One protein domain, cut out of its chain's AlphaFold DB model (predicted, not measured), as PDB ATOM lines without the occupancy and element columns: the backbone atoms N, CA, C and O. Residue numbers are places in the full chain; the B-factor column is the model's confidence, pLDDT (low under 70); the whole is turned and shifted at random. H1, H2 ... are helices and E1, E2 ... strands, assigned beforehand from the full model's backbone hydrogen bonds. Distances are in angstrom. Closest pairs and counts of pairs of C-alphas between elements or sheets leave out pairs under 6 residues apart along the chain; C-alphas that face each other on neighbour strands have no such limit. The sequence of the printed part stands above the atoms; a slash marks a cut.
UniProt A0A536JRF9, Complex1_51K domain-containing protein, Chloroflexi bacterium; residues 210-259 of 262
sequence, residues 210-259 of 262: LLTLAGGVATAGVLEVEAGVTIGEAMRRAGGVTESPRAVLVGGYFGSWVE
ATOM      1  N   LEU A 210     138.476 202.571 120.584       95.88
ATOM      2  CA  LEU A 210     137.216 201.855 120.750       95.88
ATOM      3  C   LEU A 210     137.423 200.580 121.575       95.88
ATOM      4  O   LEU A 210     138.211 199.703 121.219       95.88
ATOM      5  N   LEU A 211     136.670 200.451 122.663       94.69
ATOM      6  CA  LEU A 211     136.656 199.283 123.537       94.69
ATOM      7  C   LEU A 211     135.318 198.567 123.421       94.69
ATOM      8  O   LEU A 211     134.280 199.194 123.587       94.69
ATOM      9  N   THR A 212     135.335 197.255 123.194       95.19
ATOM     10  CA  THR A 212     134.121 196.442 123.349       95.19
ATOM     11  C   THR A 212     134.066 195.911 124.776       95.19
ATOM     12  O   THR A 212     134.923 195.122 125.168       95.19
ATOM     13  N   LEU A 213     133.066 196.336 125.546       94.19
ATOM     14  CA  LEU A 213     132.768 195.795 126.865       94.19
ATOM     15  C   LEU A 213     131.633 194.777 126.770       94.19
ATOM     16  O   LEU A 213     130.602 195.016 126.141       94.19
ATOM     17  N   ALA A 214     131.828 193.637 127.418       91.75
ATOM     18  CA  ALA A 214     130.858 192.557 127.505       91.75
ATOM     19  C   ALA A 214     131.025 191.817 128.841       91.75
ATOM     20  O   ALA A 214     132.054 191.951 129.501       91.75
ATOM     21  N   GLY A 215     130.034 191.002 129.209       90.06
ATOM     22  CA  GLY A 215     130.030 190.274 130.480       90.06
ATOM     23  C   GLY A 215     129.322 191.065 131.579       90.06
ATOM     24  O   GLY A 215     128.301 191.686 131.300       90.06
ATOM     25  N   GLY A 216     129.856 191.024 132.802       90.19
ATOM     26  CA  GLY A 216     129.244 191.592 134.010       90.19
ATOM     27  C   GLY A 216     129.294 193.122 134.111       90.19
ATOM     28  O   GLY A 216     129.747 193.653 135.121       90.19
ATOM     29  N   VAL A 217     128.866 193.834 133.068       92.88
ATOM     30  CA  VAL A 217     128.708 195.298 133.035       92.88
ATOM     31  C   VAL A 217     127.253 195.662 132.763       92.88
ATOM     32  O   VAL A 217     126.568 194.953 132.029       92.88
ATOM     33  N   ALA A 218     126.782 196.776 133.326       93.94
ATOM     34  CA  ALA A 218     125.380 197.178 133.211       93.94
ATOM     35  C   ALA A 218     124.964 197.452 131.755       93.94
ATOM     36  O   ALA A 218     123.884 197.053 131.330       93.94
ATOM     37  N   THR A 219     125.838 198.097 130.977       92.94
ATOM     38  CA  THR A 219     125.629 198.380 129.552       92.94
ATOM     39  C   THR A 219     126.772 197.798 128.726       92.94
ATOM     40  O   THR A 219     127.834 198.402 128.586       92.94
ATOM     41  N   ALA A 220     126.558 196.609 128.159       93.75
ATOM     42  CA  ALA A 220     127.490 196.018 127.203       93.75
ATOM     43  C   ALA A 220     127.431 196.750 125.853       93.75
ATOM     44  O   ALA A 220     126.369 197.187 125.410       93.75
ATOM     45  N   GLY A 221     128.566 196.846 125.167       94.12
ATOM     46  CA  GLY A 221     128.654 197.527 123.882       94.12
ATOM     47  C   GLY A 221     130.037 198.095 123.608       94.12
ATOM     48  O   GLY A 221     131.009 197.791 124.298       94.12
ATOM     49  N   VAL A 222     130.124 198.920 122.570       95.44
ATOM     50  CA  VAL A 222     131.368 199.606 122.217       95.44
ATOM     51  C   VAL A 222     131.366 200.993 122.843       95.44
ATOM     52  O   VAL A 222     130.448 201.780 122.626       95.44
ATOM     53  N   LEU A 223     132.426 201.302 123.579       94.69
ATOM     54  CA  LEU A 223     132.696 202.619 124.129       94.69
ATOM     55  C   LEU A 223     133.910 203.213 123.439       94.69
ATOM     56  O   LEU A 223     134.958 202.581 123.344       94.69
ATOM     57  N   GLU A 224     133.789 204.461 123.015       95.69
ATOM     58  CA  GLU A 224     134.960 205.253 122.677       95.69
ATOM     59  C   GLU A 224     135.514 205.895 123.948       95.69
ATOM     60  O   GLU A 224     134.790 206.590 124.660       95.69
ATOM     61  N   VAL A 225     136.792 205.693 124.237       94.56
ATOM     62  CA  VAL A 225     137.459 206.254 125.418       94.56
ATOM     63  C   VAL A 225     138.742 206.969 125.013       94.56
ATOM     64  O   VAL A 225     139.287 206.699 123.948       94.56
ATOM     65  N   GLU A 226     139.225 207.885 125.850       92.88
ATOM     66  CA  GLU A 226     140.551 208.480 125.654       92.88
ATOM     67  C   GLU A 226     141.647 207.440 125.928       92.88
ATOM     68  O   GLU A 226     141.489 206.533 126.752       92.88
ATOM     69  N   ALA A 227     142.780 207.575 125.247       85.62
ATOM     70  CA  ALA A 227     143.961 206.771 125.505       85.62
ATOM     71  C   ALA A 227     144.431 206.970 126.953       85.62
ATOM     72  O   ALA A 227     144.471 208.087 127.463       85.62
ATOM     73  N   GLY A 228     144.780 205.866 127.617       86.44
ATOM     74  CA  GLY A 228     145.174 205.867 129.029       86.44
ATOM     75  C   GLY A 228     144.015 205.720 130.023       86.44
ATOM     76  O   GLY A 228     144.265 205.672 131.224       86.44
ATOM     77  N   VAL A 229     142.763 205.604 129.560       91.19
ATOM     78  CA  VAL A 229     141.633 205.231 130.427       91.19
ATOM     79  C   VAL A 229     141.871 203.855 131.060       91.19
ATOM     80  O   VAL A 229     142.263 202.904 130.384       91.19
ATOM     81  N   THR A 230     141.613 203.749 132.366       91.94
ATOM     82  CA  THR A 230     141.702 202.482 133.104       91.94
ATOM     83  C   THR A 230     140.494 201.589 132.821       91.94
ATOM     84  O   THR A 230     139.410 202.065 132.476       91.94
ATOM     85  N   ILE A 231     140.653 200.279 133.019       89.94
ATOM     86  CA  ILE A 231     139.564 199.297 132.874       89.94
ATOM     87  C   ILE A 231     138.386 199.660 133.788       89.94
ATOM     88  O   ILE A 231     137.243 199.693 133.336       89.94
ATOM     89  N   GLY A 232     138.668 199.999 135.051       90.12
ATOM     90  CA  GLY A 232     137.643 200.403 136.013       90.12
ATOM     91  C   GLY A 232     136.875 201.649 135.570       90.12
ATOM     92  O   GLY A 232     135.650 201.685 135.667       90.12
ATOM     93  N   GLU A 233     137.557 202.650 135.007       92.69
ATOM     94  CA  GLU A 233     136.891 203.834 134.461       92.69
ATOM     95  C   GLU A 233     136.008 203.495 133.253       92.69
ATOM     96  O   GLU A 233     134.873 203.968 133.168       92.69
ATOM     97  N   ALA A 234     136.477 202.631 132.347       92.75
ATOM     98  CA  ALA A 234     135.666 202.157 131.229       92.75
ATOM     99  C   ALA A 234     134.400 201.424 131.715       92.75
ATOM    100  O   ALA A 234     133.309 201.691 131.213       92.75
ATOM    101  N   MET A 235     134.516 200.571 132.739       91.81
ATOM    102  CA  MET A 235     133.373 199.885 133.355       91.81
ATOM    103  C   MET A 235     132.395 200.858 134.019       91.81
ATOM    104  O   MET A 235     131.187 200.714 133.847       91.81
ATOM    105  N   ARG A 236     132.875 201.888 134.729       93.31
ATOM    106  CA  ARG A 236     131.997 202.925 135.308       93.31
ATOM    107  C   ARG A 236     131.198 203.658 134.238       93.31
ATOM    108  O   ARG A 236     129.999 203.859 134.408       93.31
ATOM    109  N   ARG A 237     131.830 204.003 133.112       93.12
ATOM    110  CA  ARG A 237     131.145 204.620 131.961       93.12
ATOM    111  C   ARG A 237     130.101 203.705 131.327       93.12
ATOM    112  O   ARG A 237     129.149 204.199 130.739       93.12
ATOM    113  N   ALA A 238     130.256 202.394 131.486       92.00
ATOM    114  CA  ALA A 238     129.284 201.384 131.084       92.00
ATOM    115  C   ALA A 238     128.138 201.189 132.097       92.00
ATOM    116  O   ALA A 238     127.397 200.214 131.997       92.00
ATOM    117  N   GLY A 239     127.999 202.071 133.093       93.19
ATOM    118  CA  GLY A 239     127.006 201.949 134.165       93.19
ATOM    119  C   GLY A 239     127.461 201.090 135.349       93.19
ATOM    120  O   GLY A 239     126.648 200.769 136.210       93.19
ATOM    121  N   GLY A 240     128.747 200.739 135.418       93.12
ATOM    122  CA  GLY A 240     129.316 199.915 136.482       93.12
ATOM    123  C   GLY A 240     129.215 198.414 136.215       93.12
ATOM    124  O   GLY A 240     128.720 197.967 135.177       93.12
ATOM    125  N   VAL A 241     129.736 197.634 137.162       92.75
ATOM    126  CA  VAL A 241     129.678 196.168 137.126       92.75
ATOM    127  C   VAL A 241     128.365 195.659 137.718       92.75
ATOM    128  O   VAL A 241     127.844 196.239 138.669       92.75
ATOM    129  N   THR A 242     127.828 194.571 137.167       93.50
ATOM    130  CA  THR A 242     126.608 193.910 137.678       93.50
ATOM    131  C   THR A 242     126.907 192.868 138.754       93.50
ATOM    132  O   THR A 242     126.014 192.470 139.494       93.50
ATOM    133  N   GLU A 243     128.158 192.422 138.837       87.69
ATOM    134  CA  GLU A 243     128.679 191.495 139.842       87.69
ATOM    135  C   GLU A 243     130.153 191.818 140.113       87.69
ATOM    136  O   GLU A 243     130.816 192.438 139.278       87.69
ATOM    137  N   SER A 244     130.686 191.409 141.265       86.06
ATOM    138  CA  SER A 244     132.120 191.541 141.539       86.06
ATOM    139  C   SER A 244     132.907 190.642 140.575       86.06
ATOM    140  O   SER A 244     132.776 189.418 140.658       86.06
ATOM    141  N   PRO A 245     133.714 191.203 139.653       86.12
ATOM    142  CA  PRO A 245     134.451 190.384 138.703       86.12
ATOM    143  C   PRO A 245     135.483 189.542 139.452       86.12
ATOM    144  O   PRO A 245     136.120 190.031 140.377       86.12
ATOM    145  N   ARG A 246     135.673 188.281 139.048       89.75
ATOM    146  CA  ARG A 246     136.800 187.457 139.534       89.75
ATOM    147  C   ARG A 246     138.051 187.591 138.674       89.75
ATOM    148  O   ARG A 246     139.145 187.302 139.135       89.75
ATOM    149  N   ALA A 247     137.873 187.981 137.418       90.75
ATOM    150  CA  ALA A 247     138.935 188.259 136.467       90.75
ATOM    151  C   ALA A 247     138.369 189.096 135.315       90.75
ATOM    152  O   ALA A 247     137.167 189.049 135.032       90.75
ATOM    153  N   VAL A 248     139.240 189.821 134.617       91.00
ATOM    154  CA  VAL A 248     138.903 190.581 133.409       91.00
ATOM    155  C   VAL A 248     139.764 190.080 132.255       91.00
ATOM    156  O   VAL A 248     140.980 189.992 132.384       91.00
ATOM    157  N   LEU A 249     139.149 189.752 131.116       92.25
ATOM    158  CA  LEU A 249     139.879 189.390 129.901       92.25
ATOM    159  C   LEU A 249     140.150 190.644 129.063       92.25
ATOM    160  O   LEU A 249     139.218 191.263 128.548       92.25
ATOM    161  N   VAL A 250     141.421 191.005 128.901       90.81
ATOM    162  CA  VAL A 250     141.852 192.203 128.168       90.81
ATOM    163  C   VAL A 250     142.500 191.796 126.852       90.81
ATOM    164  O   VAL A 250     143.476 191.057 126.859       90.81
ATOM    165  N   GLY A 251     141.997 192.321 125.729       87.06
ATOM    166  CA  GLY A 251     142.563 192.071 124.395       87.06
ATOM    167  C   GLY A 251     141.918 190.920 123.612       87.06
ATOM    168  O   GLY A 251     142.443 190.533 122.571       87.06
ATOM    169  N   GLY A 252     140.778 190.393 124.071       87.38
ATOM    170  CA  GLY A 252     140.097 189.270 123.418       87.38
ATOM    171  C   GLY A 252     140.719 187.919 123.773       87.38
ATOM    172  O   GLY A 252     141.425 187.802 124.770       87.38
ATOM    173  N   TYR A 253     140.456 186.882 122.979       85.50
ATOM    174  CA  TYR A 253     140.858 185.504 123.302       85.50
ATOM    175  C   TYR A 253     142.372 185.256 123.200       85.50
ATOM    176  O   TYR A 253     142.868 184.325 123.827       85.50
ATOM    177  N   PHE A 254     143.114 186.103 122.480       81.94
ATOM    178  CA  PHE A 254     144.589 186.142 122.511       81.94
ATOM    179  C   PHE A 254     145.161 187.042 123.610       81.94
ATOM    180  O   PHE A 254     146.375 187.212 123.711       81.94
ATOM    181  N   GLY A 255     144.281 187.679 124.370       87.00
ATOM    182  CA  GLY A 255     144.632 188.600 125.421       87.00
ATOM    183  C   GLY A 255     145.099 187.911 126.696       87.00
ATOM    184  O   GLY A 255     145.468 186.736 126.719       87.00
ATOM    185  N   SER A 256     145.025 188.664 127.784       89.62
ATOM    186  CA  SER A 256     145.423 188.200 129.108       89.62
ATOM    187  C   SER A 256     144.276 188.353 130.092       89.62
ATOM    188  O   SER A 256     143.519 189.325 130.043       89.62
ATOM    189  N   TRP A 257     144.183 187.404 131.019       91.62
ATOM    190  CA  TRP A 257     143.362 187.558 132.211       91.62
ATOM    191  C   TRP A 257     144.103 188.430 133.221       91.62
ATOM    192  O   TRP A 257     145.274 188.183 133.513       91.62
ATOM    193  N   VAL A 258     143.424 189.447 133.741       90.69
ATOM    194  CA  VAL A 258     143.920 190.299 134.823       90.69
ATOM    195  C   VAL A 258     143.015 190.180 136.039       90.69
ATOM    196  O   VAL A 258     141.798 190.016 135.912       90.69
ATOM    197  N   GLU A 259     143.631 190.234 137.214       86.94
ATOM    198  CA  GLU A 259     142.919 190.282 138.486       86.94
ATOM    199  C   GLU A 259     142.265 191.665 138.662       86.94
ATOM    200  O   GLU A 259     142.857 192.664 138.244       86.94
TER     201      GLU A 259
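Overview. This is residues 210 to 259 of the 262 residues of the protein "Complex1_51K domain-containing protein" of Chloroflexi bacterium (UniProt A0A536JRF9). What does the model look like at first sight? Two small, separate strand hairpins make it: E1 and E2 form the larger one, with the short helix H1 over one of its faces, and E3 and E4 form a smaller one set off from it at the far end of the printed part. What is it built of? The 50 printed residues hold, along the chain, E1, E2, H1, E3 and E4, one named helix and four named strands in two antiparallel sheets, ordered E1 - E2 and E3 - E4; the class is mixed, helices and strands, with under half of the residues, 23, in named elements. How large is it? It is compact, with a radius of gyration of the C-alphas of 10.3 A, and its rounded outline spans 24 by 21 by 16 A.

Arrangement. How is the larger hairpin paired? E1, residues 210 to 213, and E2, residues 221 to 226, are antiparallel at 136 degrees; N 211 and O 223 are within hydrogen-bond range at 2.8 A, as are N 221 and O 213 at 2.9 A. Where is the helix? The closest C-alphas of E2 and H1, residues 231 to 237, are those of Val 225 and Ala 234, 7.3 A apart; those of E1 and H1 are Leu 213 and Met 235, 7.7 A apart. In H1 every O i to N i+4 pair is within hydrogen-bond range. What of the other hairpin? E3, residues 248 to 250, and E4, residues 256 to 258, are antiparallel at 142 degrees, with N 258 and O 248 within hydrogen-bond range at 2.8 A. Both strands are apart from E1 and from E2, and E4 is apart from H1.

Along the chain. Where does the larger hairpin lie? E1 begins at C-alpha 210, (137.216, 201.855, 120.750), and measures 9.7 A; E2 measures 16.3 A. Where is H1? It begins at C-alpha 231, (139.564, 199.297, 132.874), and measures 10.0 A. Where are the last strands? E3 measures 6.2 A and E4 6.3 A, and E4 ends at C-alpha 258, (143.920, 190.299, 134.823).

Size, cuts and confidence. What is the greatest distance? The two C-alphas farthest apart, those of Gly 239 and Phe 254, are 26.4 A apart. Is there a cut or a long link? The printed part has no cut and no long link; the links E2 to H1 and E3 to E4 are tight, and E1 to E2 and H1 to E3 are short. How confident is the model? The mean pLDDT of the printed part is 91.2, and no printed residue is under 70.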